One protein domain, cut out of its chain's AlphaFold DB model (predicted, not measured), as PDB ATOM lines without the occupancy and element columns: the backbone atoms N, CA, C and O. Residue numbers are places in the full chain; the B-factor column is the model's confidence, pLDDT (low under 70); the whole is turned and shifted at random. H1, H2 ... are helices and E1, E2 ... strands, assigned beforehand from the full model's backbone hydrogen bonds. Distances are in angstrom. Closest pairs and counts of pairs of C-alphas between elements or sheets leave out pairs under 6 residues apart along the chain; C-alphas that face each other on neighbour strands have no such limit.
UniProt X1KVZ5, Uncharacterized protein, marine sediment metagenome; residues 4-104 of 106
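This is residues 4 to 104 of the 106 residues of an uncharacterized protein of marine sediment metagenome (UniProt X1KVZ5). Picture a five-stranded antiparallel sheet folded back on itself, E5 and E2 facing E6 and E7 with E1 as the hinge. Beyond one end of it the small hairpin E3 and E4 lies between two helices, H1 next to E3 and the longer H2, which reaches from E1 and E6 to E4. The printed part has 101 residues, in the order H1 E1 E2 E3 E4 E5 E6 E7 H2; the sheet's order is E5 E2 E1 E6 E7, and the class is mixed. It is compact, with a radius of gyration of the C-alphas of 13.9 A and spans of 43 by 30 by 19 A.

Start at H1, residues 4 to 14, and come to E1, residues 17 to 24, which bends by 68 degrees at residue 20. Its neighbours are E2, residues 28 to 33, with N 20 and O 32 at 2.9 A, and E6, residues 71 to 75, with N 17 and O 74 at 2.9 A. E2 runs on at 35 degrees into E3, residues 36 to 39, a hairpin with E4, residues 42 to 45; look for N 37 and O 44 at 2.9 A. The closest C-alphas of H1 and E3, Glu 12 and Leu 36, are 5.5 A apart. E5, residues 49 to 54, pairs with E2 through N 31 and O 51, 2.8 A. E7, residues 78 to 83, pairs with E6 through N 73 and O 81, 2.9 A. H2, residues 85 to 102, is on the five-stranded sheet at a height of 10.6 A; its closest C-alpha pair with E4 is Leu 99 and Leu 43, 6.2 A. H1 and H2 are apart, and in both every O i to N i+4 pair is within hydrogen-bond range.

Find C-alpha 4 at (237.896, 175.690, 302.627), where H1 begins its 15.2 A. E1 spans 17.8 A. H2 runs 25.7 A to C-alpha 102 at (238.127, 165.857, 292.164).

The C-alphas of Gly 59 and Gln 104 are farthest apart, 43.6 A. The printed part has no cut; the link E5 to E6, residues 55 to 70, is long. Confidence is under 70 at residues 4 to 6.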
ATOM      1  N   LEU A   4     238.237 177.077 302.975       59.16
ATOM      2  CA  LEU A   4     237.896 175.690 302.627       59.16
ATOM      3  C   LEU A   4     236.539 175.222 303.188       59.16
ATOM      4  O   LEU A   4     235.856 174.437 302.538       59.16
ATOM      5  N   GLY A   5     236.121 175.716 304.360       61.34
ATOM      6  CA  GLY A   5     234.847 175.327 304.980       61.34
ATOM      7  C   GLY A   5     233.635 175.788 304.169       61.34
ATOM      8  O   GLY A   5     232.738 174.995 303.901       61.34
ATOM      9  N   HIS A   6     233.671 177.035 303.687       66.38
ATOM     10  CA  HIS A   6     232.638 177.566 302.792       66.38
ATOM     11  C   HIS A   6     232.629 176.820 301.447       66.38
ATOM     12  O   HIS A   6     231.572 176.608 300.859       66.38
ATOM     13  N   SER A   7     233.793 176.378 300.964       85.62
ATOM     14  CA  SER A   7     233.888 175.648 299.695       85.62
ATOM     15  C   SER A   7     233.200 174.280 299.774       85.62
ATOM     16  O   SER A   7     232.421 173.948 298.886       85.62
ATOM     17  N   LEU A   8     233.413 173.516 300.855       92.00
ATOM     18  CA  LEU A   8     232.773 172.206 301.045       92.00
ATOM     19  C   LEU A   8     231.248 172.316 301.175       92.00
ATOM     20  O   LEU A   8     230.526 171.532 300.566       92.00
ATOM     21  N   GLU A   9     230.762 173.290 301.946       91.62
ATOM     22  CA  GLU A   9     229.326 173.533 302.112       91.62
ATOM     23  C   GLU A   9     228.656 173.893 300.782       91.62
ATOM     24  O   GLU A   9     227.627 173.318 300.426       91.62
ATOM     25  N   THR A  10     229.273 174.784 300.000       93.00
ATOM     26  CA  THR A  10     228.786 175.110 298.657       93.00
ATOM     27  C   THR A  10     228.795 173.879 297.752       93.00
ATOM     28  O   THR A  10     227.820 173.642 297.052       93.00
ATOM     29  N   MET A  11     229.852 173.061 297.764       93.56
ATOM     30  CA  MET A  11     229.913 171.835 296.956       93.56
ATOM     31  C   MET A  11     228.825 170.826 297.339       93.56
ATOM     32  O   MET A  11     228.222 170.217 296.457       93.56
ATOM     33  N   GLU A  12     228.555 170.659 298.635       94.75
ATOM     34  CA  GLU A  12     227.484 169.795 299.139       94.75
ATOM     35  C   GLU A  12     226.098 170.284 298.714       94.75
ATOM     36  O   GLU A  12     225.256 169.474 298.333       94.75
ATOM     37  N   ASN A  13     225.852 171.593 298.762       94.50
ATOM     38  CA  ASN A  13     224.553 172.151 298.397       94.50
ATOM     39  C   ASN A  13     224.357 172.255 296.874       94.50
ATOM     40  O   ASN A  13     223.246 172.045 296.391       94.50
ATOM     41  N   CYS A  14     225.419 172.530 296.111       93.94
ATOM     42  CA  CYS A  14     225.362 172.667 294.653       93.94
ATOM     43  C   CYS A  14     225.403 171.334 293.896       93.94
ATOM     44  O   CYS A  14     224.993 171.278 292.736       93.94
ATOM     45  N   ARG A  15     225.922 170.247 294.485       94.81
ATOM     46  CA  ARG A  15     225.813 168.933 293.841       94.81
ATOM     47  C   ARG A  15     224.366 168.452 293.898       94.81
ATOM     48  O   ARG A  15     223.623 168.770 294.822       94.81
ATOM     49  N   ILE A  16     223.993 167.593 292.957       96.81
ATOM     50  CA  ILE A  16     222.743 166.847 293.082       96.81
ATOM     51  C   ILE A  16     222.932 165.809 294.195       96.81
ATOM     52  O   ILE A  16     223.753 164.891 294.086       96.81
ATOM     53  N   GLY A  17     222.202 165.995 295.289       97.25
ATOM     54  CA  GLY A  17     222.052 165.012 296.348       97.25
ATOM     55  C   GLY A  17     220.852 164.110 296.082       97.25
ATOM     56  O   GLY A  17     219.966 164.432 295.291       97.25
ATOM     57  N   TRP A  18     220.824 162.961 296.745       98.31
ATOM     58  CA  TRP A  18     219.649 162.104 296.789       98.31
ATOM     59  C   TRP A  18     219.543 161.459 298.160       98.31
ATOM     60  O   TRP A  18     220.549 161.248 298.838       98.31
ATOM     61  N   GLY A  19     218.322 161.150 298.568       97.88
ATOM     62  CA  GLY A  19     218.066 160.533 299.857       97.88
ATOM     63  C   GLY A  19     216.749 159.787 299.869       97.88
ATOM     64  O   GLY A  19     215.883 160.010 299.020       97.88
ATOM     65  N   ARG A  20     216.621 158.883 300.835       98.38
ATOM     66  CA  ARG A  20     215.399 158.121 301.064       98.38
ATOM     67  C   ARG A  20     214.475 158.913 301.975       98.38
ATOM     68  O   ARG A  20     214.902 159.335 303.046       98.38
ATOM     69  N   VAL A  21     213.218 159.087 301.594       98.19
ATOM     70  CA  VAL A  21     212.229 159.789 302.416       98.19
ATOM     71  C   VAL A  21     211.948 158.990 303.683       98.19
ATOM     72  O   VAL A  21     211.568 157.819 303.628       98.19
ATOM     73  N   LYS A  22     212.149 159.635 304.831       98.38
ATOM     74  CA  LYS A  22     211.885 159.100 306.171       98.38
ATOM     75  C   LYS A  22     210.591 159.654 306.739       98.38
ATOM     76  O   LYS A  22     209.817 158.905 307.321       98.38
ATOM     77  N   GLU A  23     210.345 160.941 306.508       97.19
ATOM     78  CA  GLU A  23     209.154 161.637 306.985       97.19
ATOM     79  C   GLU A  23     208.629 162.610 305.930       97.19
ATOM     80  O   GLU A  23     209.384 163.159 305.119       97.19
ATOM     81  N   MET A  24     207.321 162.851 305.972       94.25
ATOM     82  CA  MET A  24     206.633 163.774 305.079       94.25
ATOM     83  C   MET A  24     205.912 164.851 305.884       94.25
ATOM     84  O   MET A  24     204.984 164.563 306.636       94.25
ATOM     85  N   GLY A  25     206.319 166.101 305.687       90.31
ATOM     86  CA  GLY A  25     205.600 167.280 306.152       90.31
ATOM     87  C   GLY A  25     204.698 167.866 305.065       90.31
ATOM     88  O   GLY A  25     204.716 167.447 303.906       90.31
ATOM     89  N   ALA A  26     203.936 168.901 305.428       87.69
ATOM     90  CA  ALA A  26     203.044 169.587 304.492       87.69
ATOM     91  C   ALA A  26     203.803 170.227 303.315       87.69
ATOM     92  O   ALA A  26     203.369 170.130 302.173       87.69
ATOM     93  N   THR A  27     204.946 170.868 303.572       91.06
ATOM     94  CA  THR A  27     205.736 171.591 302.553       91.06
ATOM     95  C   THR A  27     207.164 171.074 302.401       91.06
ATOM     96  O   THR A  27     207.897 171.516 301.519       91.06
ATOM     97  N   ASN A  28     207.570 170.111 303.228       94.31
ATOM     98  CA  ASN A  28     208.924 169.572 303.254       94.31
ATOM     99  C   ASN A  28     208.931 168.048 303.423       94.31
ATOM    100  O   ASN A  28     207.929 167.446 303.799       94.31
ATOM    101  N   LEU A  29     210.074 167.446 303.126       96.31
ATOM    102  CA  LEU A  29     210.402 166.047 303.354       96.31
ATOM    103  C   LEU A  29     211.623 165.992 304.271       96.31
ATOM    104  O   LEU A  29     212.513 166.842 304.167       96.31
ATOM    105  N   VAL A  30     211.691 164.974 305.123       97.94
ATOM    106  CA  VAL A  30     212.935 164.580 305.790       97.94
ATOM    107  C   VAL A  30     213.488 163.383 305.037       97.94
ATOM    108  O   VAL A  30     212.807 162.364 304.898       97.94
ATOM    109  N   VAL A  31     214.707 163.515 304.524       98.25
ATOM    110  CA  VAL A  31     215.402 162.474 303.767       98.25
ATOM    111  C   VAL A  31     216.653 162.021 304.497       98.25
ATOM    112  O   VAL A  31     217.409 162.839 305.008       98.25
ATOM    113  N   GLU A  32     216.903 160.721 304.504       98.56
ATOM    114  CA  GLU A  32     218.179 160.138 304.906       98.56
ATOM    115  C   GLU A  32     219.097 160.113 303.682       98.56
ATOM    116  O   GLU A  32     218.785 159.475 302.672       98.56
ATOM    117  N   HIS A  33     220.205 160.848 303.742       98.06
ATOM    118  CA  HIS A  33     221.144 160.995 302.635       98.06
ATOM    119  C   HIS A  33     222.591 160.885 303.112       98.06
ATOM    120  O   HIS A  33     222.898 161.147 304.273       98.06
ATOM    121  N   GLN A  34     223.497 160.550 302.197       98.00
ATOM    122  CA  GLN A  34     224.930 160.622 302.465       98.00
ATOM    123  C   GLN A  34     225.459 162.007 302.067       98.00
ATOM    124  O   GLN A  34     225.314 162.405 300.901       98.00
ATOM    125  N   PRO A  35     226.043 162.773 303.002       97.06
ATOM    126  CA  PRO A  35     226.583 164.091 302.716       97.06
ATOM    127  C   PRO A  35     227.987 164.018 302.136       97.06
ATOM    128  O   PRO A  35     228.708 163.050 302.346       97.06
ATOM    129  N   LEU A  36     228.415 165.075 301.461       96.81
ATOM    130  CA  LEU A  36     229.810 165.266 301.108       96.81
ATOM    131  C   LEU A  36     230.610 165.666 302.353       96.81
ATOM    132  O   LEU A  36     230.258 166.619 303.053       96.81
ATOM    133  N   VAL A  37     231.700 164.954 302.619       96.06
ATOM    134  CA  VAL A  37     232.635 165.253 303.709       96.06
ATOM    135  C   VAL A  37     234.064 165.280 303.183       96.06
ATOM    136  O   VAL A  37     234.392 164.586 302.220       96.06
ATOM    137  N   LEU A  38     234.916 166.075 303.827       94.94
ATOM    138  CA  LEU A  38     236.356 166.072 303.596       94.94
ATOM    139  C   LEU A  38     237.025 165.306 304.738       94.94
ATOM    140  O   LEU A  38     237.017 165.765 305.879       94.94
ATOM    141  N   GLU A  39     237.613 164.154 304.436       93.75
ATOM    142  CA  GLU A  39     238.303 163.315 305.416       93.75
ATOM    143  C   GLU A  39     239.678 162.924 304.889       93.75
ATOM    144  O   GLU A  39     239.820 162.535 303.733       93.75
ATOM    145  N   CYS A  40     240.709 163.072 305.724       91.25
ATOM    146  CA  CYS A  40     242.098 162.802 305.339       91.25
ATOM    147  C   CYS A  40     242.518 163.503 304.027       91.25
ATOM    148  O   CYS A  40     243.272 162.950 303.232       91.25
ATOM    149  N   GLY A  41     242.010 164.718 303.789       91.12
ATOM    150  CA  GLY A  41     242.309 165.504 302.587       91.12
ATOM    151  C   GLY A  41     241.593 165.040 301.315       91.12
ATOM    152  O   GLY A  41     241.913 165.535 300.240       91.12
ATOM    153  N   LYS A  42     240.631 164.113 301.410       95.00
ATOM    154  CA  LYS A  42     239.862 163.609 300.267       95.00
ATOM    155  C   LYS A  42     238.360 163.757 300.497       95.00
ATOM    156  O   LYS A  42     237.853 163.575 301.602       95.00
ATOM    157  N   LEU A  43     237.647 164.124 299.440       96.38
ATOM    158  CA  LEU A  43     236.194 164.195 299.409       96.38
ATOM    159  C   LEU A  43     235.602 162.789 299.344       96.38
ATOM    160  O   LEU A  43     236.015 161.972 298.519       96.38
ATOM    161  N   LYS A  44     234.593 162.523 300.170       96.56
ATOM    162  CA  LYS A  44     233.826 161.276 300.136       96.56
ATOM    163  C   LYS A  44     232.368 161.503 300.518       96.56
ATOM    164  O   LYS A  44     232.014 162.540 301.075       96.56
ATOM    165  N   LEU A  45     231.533 160.507 300.237       97.38
ATOM    166  CA  LEU A  45     230.214 160.400 300.851       97.38
ATOM    167  C   LEU A  45     230.399 159.935 302.302       97.38
ATOM    168  O   LEU A  45     231.054 158.923 302.546       97.38
ATOM    169  N   GLY A  46     229.894 160.722 303.246       97.06
ATOM    170  CA  GLY A  46     229.929 160.435 304.674       97.06
ATOM    171  C   GLY A  46     228.797 159.514 305.118       97.06
ATOM    172  O   GLY A  46     228.022 159.002 304.307       97.06
ATOM    173  N   GLU A  47     228.693 159.340 306.432       97.38
ATOM    174  CA  GLU A  47     227.633 158.539 307.041       97.38
ATOM    175  C   GLU A  47     226.239 159.112 306.739       97.38
ATOM    176  O   GLU A  47     226.086 160.339 306.664       97.38
ATOM    177  N   PRO A  48     225.217 158.250 306.574       98.00
ATOM    178  CA  PRO A  48     223.846 158.694 306.384       98.00
ATOM    179  C   PRO A  48     223.398 159.648 307.494       98.00
ATOM    180  O   PRO A  48     223.584 159.382 308.682       98.00
ATOM    181  N   ARG A  49     222.784 160.761 307.098       97.69
ATOM    182  CA  ARG A  49     222.178 161.731 308.006       97.69
ATOM    183  C   ARG A  49     220.856 162.230 307.455       97.69
ATOM    184  O   ARG A  49     220.623 162.209 306.246       97.69
ATOM    185  N   GLU A  50     220.013 162.723 308.346       98.12
ATOM    186  CA  GLU A  50     218.766 163.363 307.954       98.12
ATOM    187  C   GLU A  50     219.006 164.776 307.419       98.12
ATOM    188  O   GLU A  50     219.805 165.547 307.958       98.12
ATOM    189  N   LYS A  51     218.278 165.128 306.360       97.25
ATOM    190  CA  LYS A  51     218.202 166.474 305.800       97.25
ATOM    191  C   LYS A  51     216.758 166.818 305.485       97.25
ATOM    192  O   LYS A  51     216.009 166.004 304.950       97.25
ATOM    193  N   ARG A  52     216.375 168.053 305.793       97.38
ATOM    194  CA  ARG A  52     215.080 168.600 305.398       97.38
ATOM    195  C   ARG A  52     215.196 169.225 304.014       97.38
ATOM    196  O   ARG A  52     216.085 170.037 303.788       97.38
ATOM    197  N   VAL A  53     214.277 168.877 303.122       96.75
ATOM    198  CA  VAL A  53     214.167 169.459 301.779       96.75
ATOM    199  C   VAL A  53     212.737 169.932 301.537       96.75
ATOM    200  O   VAL A  53     211.778 169.281 301.940       96.75
ATOM    201  N   GLN A  54     212.567 171.085 300.910       95.44
ATOM    202  CA  GLN A  54     211.284 171.632 300.497       95.44
ATOM    203  C   GLN A  54     210.757 170.848 299.296       95.44
ATOM    204  O   GLN A  54     211.483 170.625 298.332       95.44
ATOM    205  N   ARG A  55     209.490 170.427 299.352       91.81
ATOM    206  CA  ARG A  55     208.798 169.769 298.226       91.81
ATOM    207  C   ARG A  55     207.883 170.713 297.460       91.81
ATOM    208  O   ARG A  55     207.533 170.399 296.330       91.81
ATOM    209  N   GLN A  56     207.468 171.822 298.076       88.75
ATOM    210  CA  GLN A  56     206.592 172.814 297.458       88.75
ATOM    211  C   GLN A  56     206.675 174.180 298.149       88.75
ATOM    212  O   GLN A  56     206.923 174.251 299.354       88.75
ATOM    213  N   ILE A  57     206.360 175.233 297.395       85.75
ATOM    214  CA  ILE A  57     206.030 176.582 297.878       85.75
ATOM    215  C   ILE A  57     204.652 176.928 297.315       85.75
ATOM    216  O   ILE A  57     204.397 176.699 296.135       85.75
ATOM    217  N   ASP A  58     203.750 177.424 298.165       83.06
ATOM    218  CA  ASP A  58     202.394 177.844 297.779       83.06
ATOM    219  C   ASP A  58     201.618 176.788 296.966       83.06
ATOM    220  O   ASP A  58     200.933 177.085 295.990       83.06
ATOM    221  N   GLY A  59     201.761 175.514 297.349       77.69
ATOM    222  CA  GLY A  59     201.101 174.386 296.680       77.69
ATOM    223  C   GLY A  59     201.739 173.956 295.354       77.69
ATOM    224  O   GLY A  59     201.265 173.008 294.734       77.69
ATOM    225  N   THR A  60     202.813 174.621 294.919       79.81
ATOM    226  CA  THR A  60     203.536 174.308 293.682       79.81
ATOM    227  C   THR A  60     204.869 173.643 294.004       79.81
ATOM    228  O   THR A  60     205.694 174.183 294.740       79.81
ATOM    229  N   GLY A  61     205.094 172.458 293.443       83.00
ATOM    230  CA  GLY A  61     206.291 171.657 293.666       83.00
ATOM    231  C   GLY A  61     206.520 170.663 292.536       83.00
ATOM    232  O   GLY A  61     205.621 170.419 291.734       83.00
ATOM    233  N   PHE A  62     207.715 170.076 292.470       79.81
ATOM    234  CA  PHE A  62     208.041 169.077 291.442       79.81
ATOM    235  C   PHE A  62     207.649 167.648 291.836       79.81
ATOM    236  O   PHE A  62     207.674 166.750 291.000       79.81
ATOM    237  N   ILE A  63     207.301 167.427 293.107       85.06
ATOM    238  CA  ILE A  63     207.050 166.096 293.658       85.06
ATOM    239  C   ILE A  63     205.664 166.063 294.307       85.06
ATOM    240  O   ILE A  63     205.459 166.612 295.392       85.06
ATOM    241  N   THR A  64     204.716 165.402 293.641       77.06
ATOM    242  CA  THR A  64     203.312 165.294 294.070       77.06
ATOM    243  C   THR A  64     203.004 163.976 294.777       77.06
ATOM    244  O   THR A  64     202.356 163.996 295.822       77.06
ATOM    245  N   ASP A  65     203.537 162.860 294.273       84.62
ATOM    246  CA  ASP A  65     203.095 161.498 294.631       84.62
ATOM    247  C   ASP A  65     204.129 160.685 295.427       84.62
ATOM    248  O   ASP A  65     204.099 159.458 295.446       84.62
ATOM    249  N   CYS A  66     205.058 161.371 296.091       90.06
ATOM    250  CA  CYS A  66     206.109 160.737 296.882       90.06
ATOM    251  C   CYS A  66     205.580 160.157 298.197       90.06
ATOM    252  O   CYS A  66     204.712 160.750 298.840       90.06
ATOM    253  N   GLN A  67     206.143 159.021 298.606       94.38
ATOM    254  CA  GLN A  67     205.822 158.301 299.832       94.38
ATOM    255  C   GLN A  67     207.065 158.064 300.702       94.38
ATOM    256  O   GLN A  67     208.212 158.139 300.257       94.38
ATOM    257  N   ILE A  68     206.840 157.737 301.979       97.12
ATOM    258  CA  ILE A  68     207.918 157.282 302.867       97.12
ATOM    259  C   ILE A  68     208.565 156.036 302.260       97.12
ATOM    260  O   ILE A  68     207.901 155.047 301.961       97.12
ATOM    261  N   GLY A  69     209.887 156.075 302.137       97.62
ATOM    262  CA  GLY A  69     210.684 155.005 301.562       97.62
ATOM    263  C   GLY A  69     211.117 155.242 300.118       97.62
ATOM    264  O   GLY A  69     212.072 154.573 299.714       97.62
ATOM    265  N   ASP A  70     210.503 156.187 299.401       97.38
ATOM    266  CA  ASP A  70     210.933 156.588 298.060       97.38
ATOM    267  C   ASP A  70     212.269 157.321 298.103       97.38
ATOM    268  O   ASP A  70     212.659 157.909 299.115       97.38
ATOM    269  N   PHE A  71     212.975 157.305 296.977       98.12
ATOM    270  CA  PHE A  71     214.157 158.133 296.793       98.12
ATOM    271  C   PHE A  71     213.788 159.407 296.056       98.12
ATOM    272  O   PHE A  71     213.068 159.374 295.061       98.12
ATOM    273  N   VAL A  72     214.335 160.525 296.515       97.88
ATOM    274  CA  VAL A  72     214.212 161.811 295.829       97.88
ATOM    275  C   VAL A  72     215.583 162.420 295.610       97.88
ATOM    276  O   VAL A  72     216.491 162.244 296.427       97.88
ATOM    277  N   SER A  73     215.726 163.138 294.503       97.81
ATOM    278  CA  SER A  73     216.858 164.028 294.274       97.81
ATOM    279  C   SER A  73     216.579 165.400 294.871       97.81
ATOM    280  O   SER A  73     215.429 165.834 294.982       97.81
ATOM    281  N   PHE A  74     217.644 166.100 295.237       97.31
ATOM    282  CA  PHE A  74     217.565 167.477 295.689       97.31
ATOM    283  C   PHE A  74     218.801 168.265 295.271       97.31
ATOM    284  O   PHE A  74     219.897 167.724 295.110       97.31
ATOM    285  N   HIS A  75     218.605 169.565 295.110       96.56
ATOM    286  CA  HIS A  75     219.658 170.546 294.899       96.56
ATOM    287  C   HIS A  75     219.426 171.659 295.917       96.56
ATOM    288  O   HIS A  75     218.314 172.180 296.021       96.56
ATOM    289  N   TRP A  76     220.447 171.970 296.716       95.25
ATOM    290  CA  TRP A  76     220.301 172.723 297.961       95.25
ATOM    291  C   TRP A  76     219.283 172.051 298.891       95.25
ATOM    292  O   TRP A  76     219.410 170.861 299.192       95.25
ATOM    293  N   ASP A  77     218.278 172.798 299.334       95.12
ATOM    294  CA  ASP A  77     217.193 172.315 300.181       95.12
ATOM    295  C   ASP A  77     215.901 172.145 299.377       95.12
ATOM    296  O   ASP A  77     214.823 172.203 299.952       95.12
ATOM    297  N   TRP A  78     215.977 171.956 298.056       95.94
ATOM    298  CA  TRP A  78     214.809 171.798 297.191       95.94
ATOM    299  C   TRP A  78     214.750 170.398 296.588       95.94
ATOM    300  O   TRP A  78     215.701 169.955 295.945       95.94
ATOM    301  N   ALA A  79     213.634 169.703 296.786       96.25
ATOM    302  CA  ALA A  79     213.385 168.394 296.203       96.25
ATOM    303  C   ALA A  79     212.964 168.544 294.734       96.25
ATOM    304  O   ALA A  79     212.023 169.273 294.414       96.25
ATOM    305  N   CYS A  80     213.671 167.854 293.840       94.62
ATOM    306  CA  CYS A  80     213.554 168.071 292.398       94.62
ATOM    307  C   CYS A  80     212.790 166.955 291.679       94.62
ATOM    308  O   CYS A  80     211.980 167.245 290.809       94.62
ATOM    309  N   GLU A  81     213.044 165.688 292.011       95.00
ATOM    310  CA  GLU A  81     212.476 164.546 291.282       95.00
ATOM    311  C   GLU A  81     212.406 163.303 292.178       95.00
ATOM    312  O   GLU A  81     213.295 163.096 293.008       95.00
ATOM    313  N   MET A  82     211.396 162.450 291.979       96.69
ATOM    314  CA  MET A  82     211.414 161.077 292.493       96.69
ATOM    315  C   MET A  82     212.329 160.207 291.638       96.69
ATOM    316  O   MET A  82     212.333 160.301 290.415       96.69
ATOM    317  N   LEU A  83     213.091 159.329 292.277       96.94
ATOM    318  CA  LEU A  83     214.103 158.521 291.619       96.94
ATOM    319  C   LEU A  83     213.699 157.054 291.611       96.94
ATOM    320  O   LEU A  83     213.477 156.434 292.650       96.94
ATOM    321  N   SER A  84     213.710 156.463 290.422       97.31
ATOM    322  CA  SER A  84     213.706 155.012 290.276       97.31
ATOM    323  C   SER A  84     214.997 154.396 290.842       97.31
ATOM    324  O   SER A  84     216.047 155.049 290.857       97.31
ATOM    325  N   PRO A  85     214.993 153.098 291.200       97.06
ATOM    326  CA  PRO A  85     216.204 152.408 291.653       97.06
ATOM    327  C   PRO A  85     217.382 152.526 290.673       97.06
ATOM    328  O   PRO A  85     218.531 152.660 291.086       97.06
ATOM    329  N   ARG A  86     217.101 152.537 289.362       98.06
ATOM    330  CA  ARG A  86     218.123 152.718 288.319       98.06
ATOM    331  C   ARG A  86     218.723 154.126 288.336       98.06
ATOM    332  O   ARG A  86     219.929 154.267 288.157       98.06
ATOM    333  N   GLN A  87     217.906 155.161 288.544       98.19
ATOM    334  CA  GLN A  87     218.398 156.538 288.663       98.19
ATOM    335  C   GLN A  87     219.255 156.716 289.922       98.19
ATOM    336  O   GLN A  87     220.306 157.341 289.831       98.19
ATOM    337  N   VAL A  88     218.873 156.103 291.050       98.19
ATOM    338  CA  VAL A  88     219.687 156.103 292.281       98.19
ATOM    339  C   VAL A  88     221.060 155.472 292.035       98.19
ATOM    340  O   VAL A  88     222.077 156.086 292.346       98.19
ATOM    341  N   GLN A  89     221.108 154.293 291.405       98.06
ATOM    342  CA  GLN A  89     222.374 153.622 291.075       98.06
ATOM    343  C   GLN A  89     223.252 154.458 290.134       98.06
ATOM    344  O   GLN A  89     224.468 154.523 290.305       98.06
ATOM    345  N   ASN A  90     222.647 155.115 289.140       98.06
ATOM    346  CA  ASN A  90     223.374 155.998 288.233       98.06
ATOM    347  C   ASN A  90     223.931 157.224 288.963       98.06
ATOM    348  O   ASN A  90     225.097 157.558 288.761       98.06
ATOM    349  N   LEU A  91     223.126 157.876 289.809       97.25
ATOM    350  CA  LEU A  91     223.569 159.014 290.615       97.25
ATOM    351  C   LEU A  91     224.743 158.617 291.501       97.25
ATOM    352  O   LEU A  91     225.785 159.261 291.443       97.25
ATOM    353  N   GLU A  92     224.629 157.504 292.223       97.69
ATOM    354  CA  GLU A  92     225.719 157.004 293.052       97.69
ATOM    355  C   GLU A  92     226.991 156.755 292.231       97.69
ATOM    356  O   GLU A  92     228.066 157.246 292.588       97.69
ATOM    357  N   ARG A  93     226.873 156.050 291.100       98.12
ATOM    358  CA  ARG A  93     228.003 155.750 290.213       98.12
ATOM    359  C   ARG A  93     228.709 157.018 289.738       98.12
ATOM    360  O   ARG A  93     229.932 157.112 289.842       98.12
ATOM    361  N   TYR A  94     227.966 157.978 289.193       98.19
ATOM    362  CA  TYR A  94     228.560 159.192 288.633       98.19
ATOM    363  C   TYR A  94     229.059 160.145 289.715       98.19
ATOM    364  O   TYR A  94     230.086 160.787 289.521       98.19
ATOM    365  N   THR A  95     228.402 160.209 290.874       97.56
ATOM    366  CA  THR A  95     228.933 160.955 292.018       97.56
ATOM    367  C   THR A  95     230.267 160.373 292.462       97.56
ATOM    368  O   THR A  95     231.225 161.130 292.565       97.56
ATOM    369  N   ARG A  96     230.386 159.051 292.645       97.50
ATOM    370  CA  ARG A  96     231.666 158.416 293.009       97.50
ATOM    371  C   ARG A  96     232.764 158.704 291.983       97.50
ATOM    372  O   ARG A  96     233.837 159.151 292.374       97.50
ATOM    373  N   TYR A  97     232.462 158.567 290.692       97.94
ATOM    374  CA  TYR A  97     233.392 158.909 289.610       97.94
ATOM    375  C   TYR A  97     233.882 160.368 289.683       97.94
ATOM    376  O   TYR A  97     235.079 160.634 289.599       97.94
ATOM    377  N   HIS A  98     232.981 161.333 289.886       96.56
ATOM    378  CA  HIS A  98     233.375 162.739 289.998       96.56
ATOM    379  C   HIS A  98     234.165 163.037 291.278       96.56
ATOM    380  O   HIS A  98     235.065 163.875 291.246       96.56
ATOM    381  N   LEU A  99     233.873 162.352 292.388       96.44
ATOM    382  CA  LEU A  99     234.668 162.468 293.611       96.44
ATOM    383  C   LEU A  99     236.083 161.928 293.409       96.44
ATOM    384  O   LEU A  99     237.035 162.575 293.834       96.44
ATOM    385  N   GLU A 100     236.240 160.790 292.730       97.06
ATOM    386  CA  GLU A 100     237.552 160.244 292.367       97.06
ATOM    387  C   GLU A 100     238.364 161.233 291.528       97.06
ATOM    388  O   GLU A 100     239.531 161.464 291.837       97.06
ATOM    389  N   LEU A 101     237.750 161.866 290.523       96.56
ATOM    390  CA  LEU A 101     238.406 162.897 289.714       96.56
ATOM    391  C   LEU A 101     238.785 164.134 290.538       96.56
ATOM    392  O   LEU A 101     239.931 164.572 290.484       96.56
ATOM    393  N   ALA A 102     237.859 164.682 291.329       93.94
ATOM    394  CA  ALA A 102     238.127 165.857 292.164       93.94
ATOM    395  C   ALA A 102     239.276 165.597 293.155       93.94
ATOM    396  O   ALA A 102     240.156 166.437 293.352       93.94
ATOM    397  N   ASN A 103     239.320 164.386 293.710       95.62
ATOM    398  CA  ASN A 103     240.361 163.924 294.619       95.62
ATOM    399  C   ASN A 103     241.759 163.815 293.993       95.62
ATOM    400  O   ASN A 103     242.726 163.688 294.743       95.62
ATOM    401  N   GLN A 104     241.905 163.888 292.669       95.19
ATOM    402  CA  GLN A 104     243.221 163.947 292.016       95.19
ATOM    403  C   GLN A 104     243.866 165.335 292.124       95.19
ATOM    404  O   GLN A 104     245.072 165.461 291.937       95.19
TER     405      GLN A 104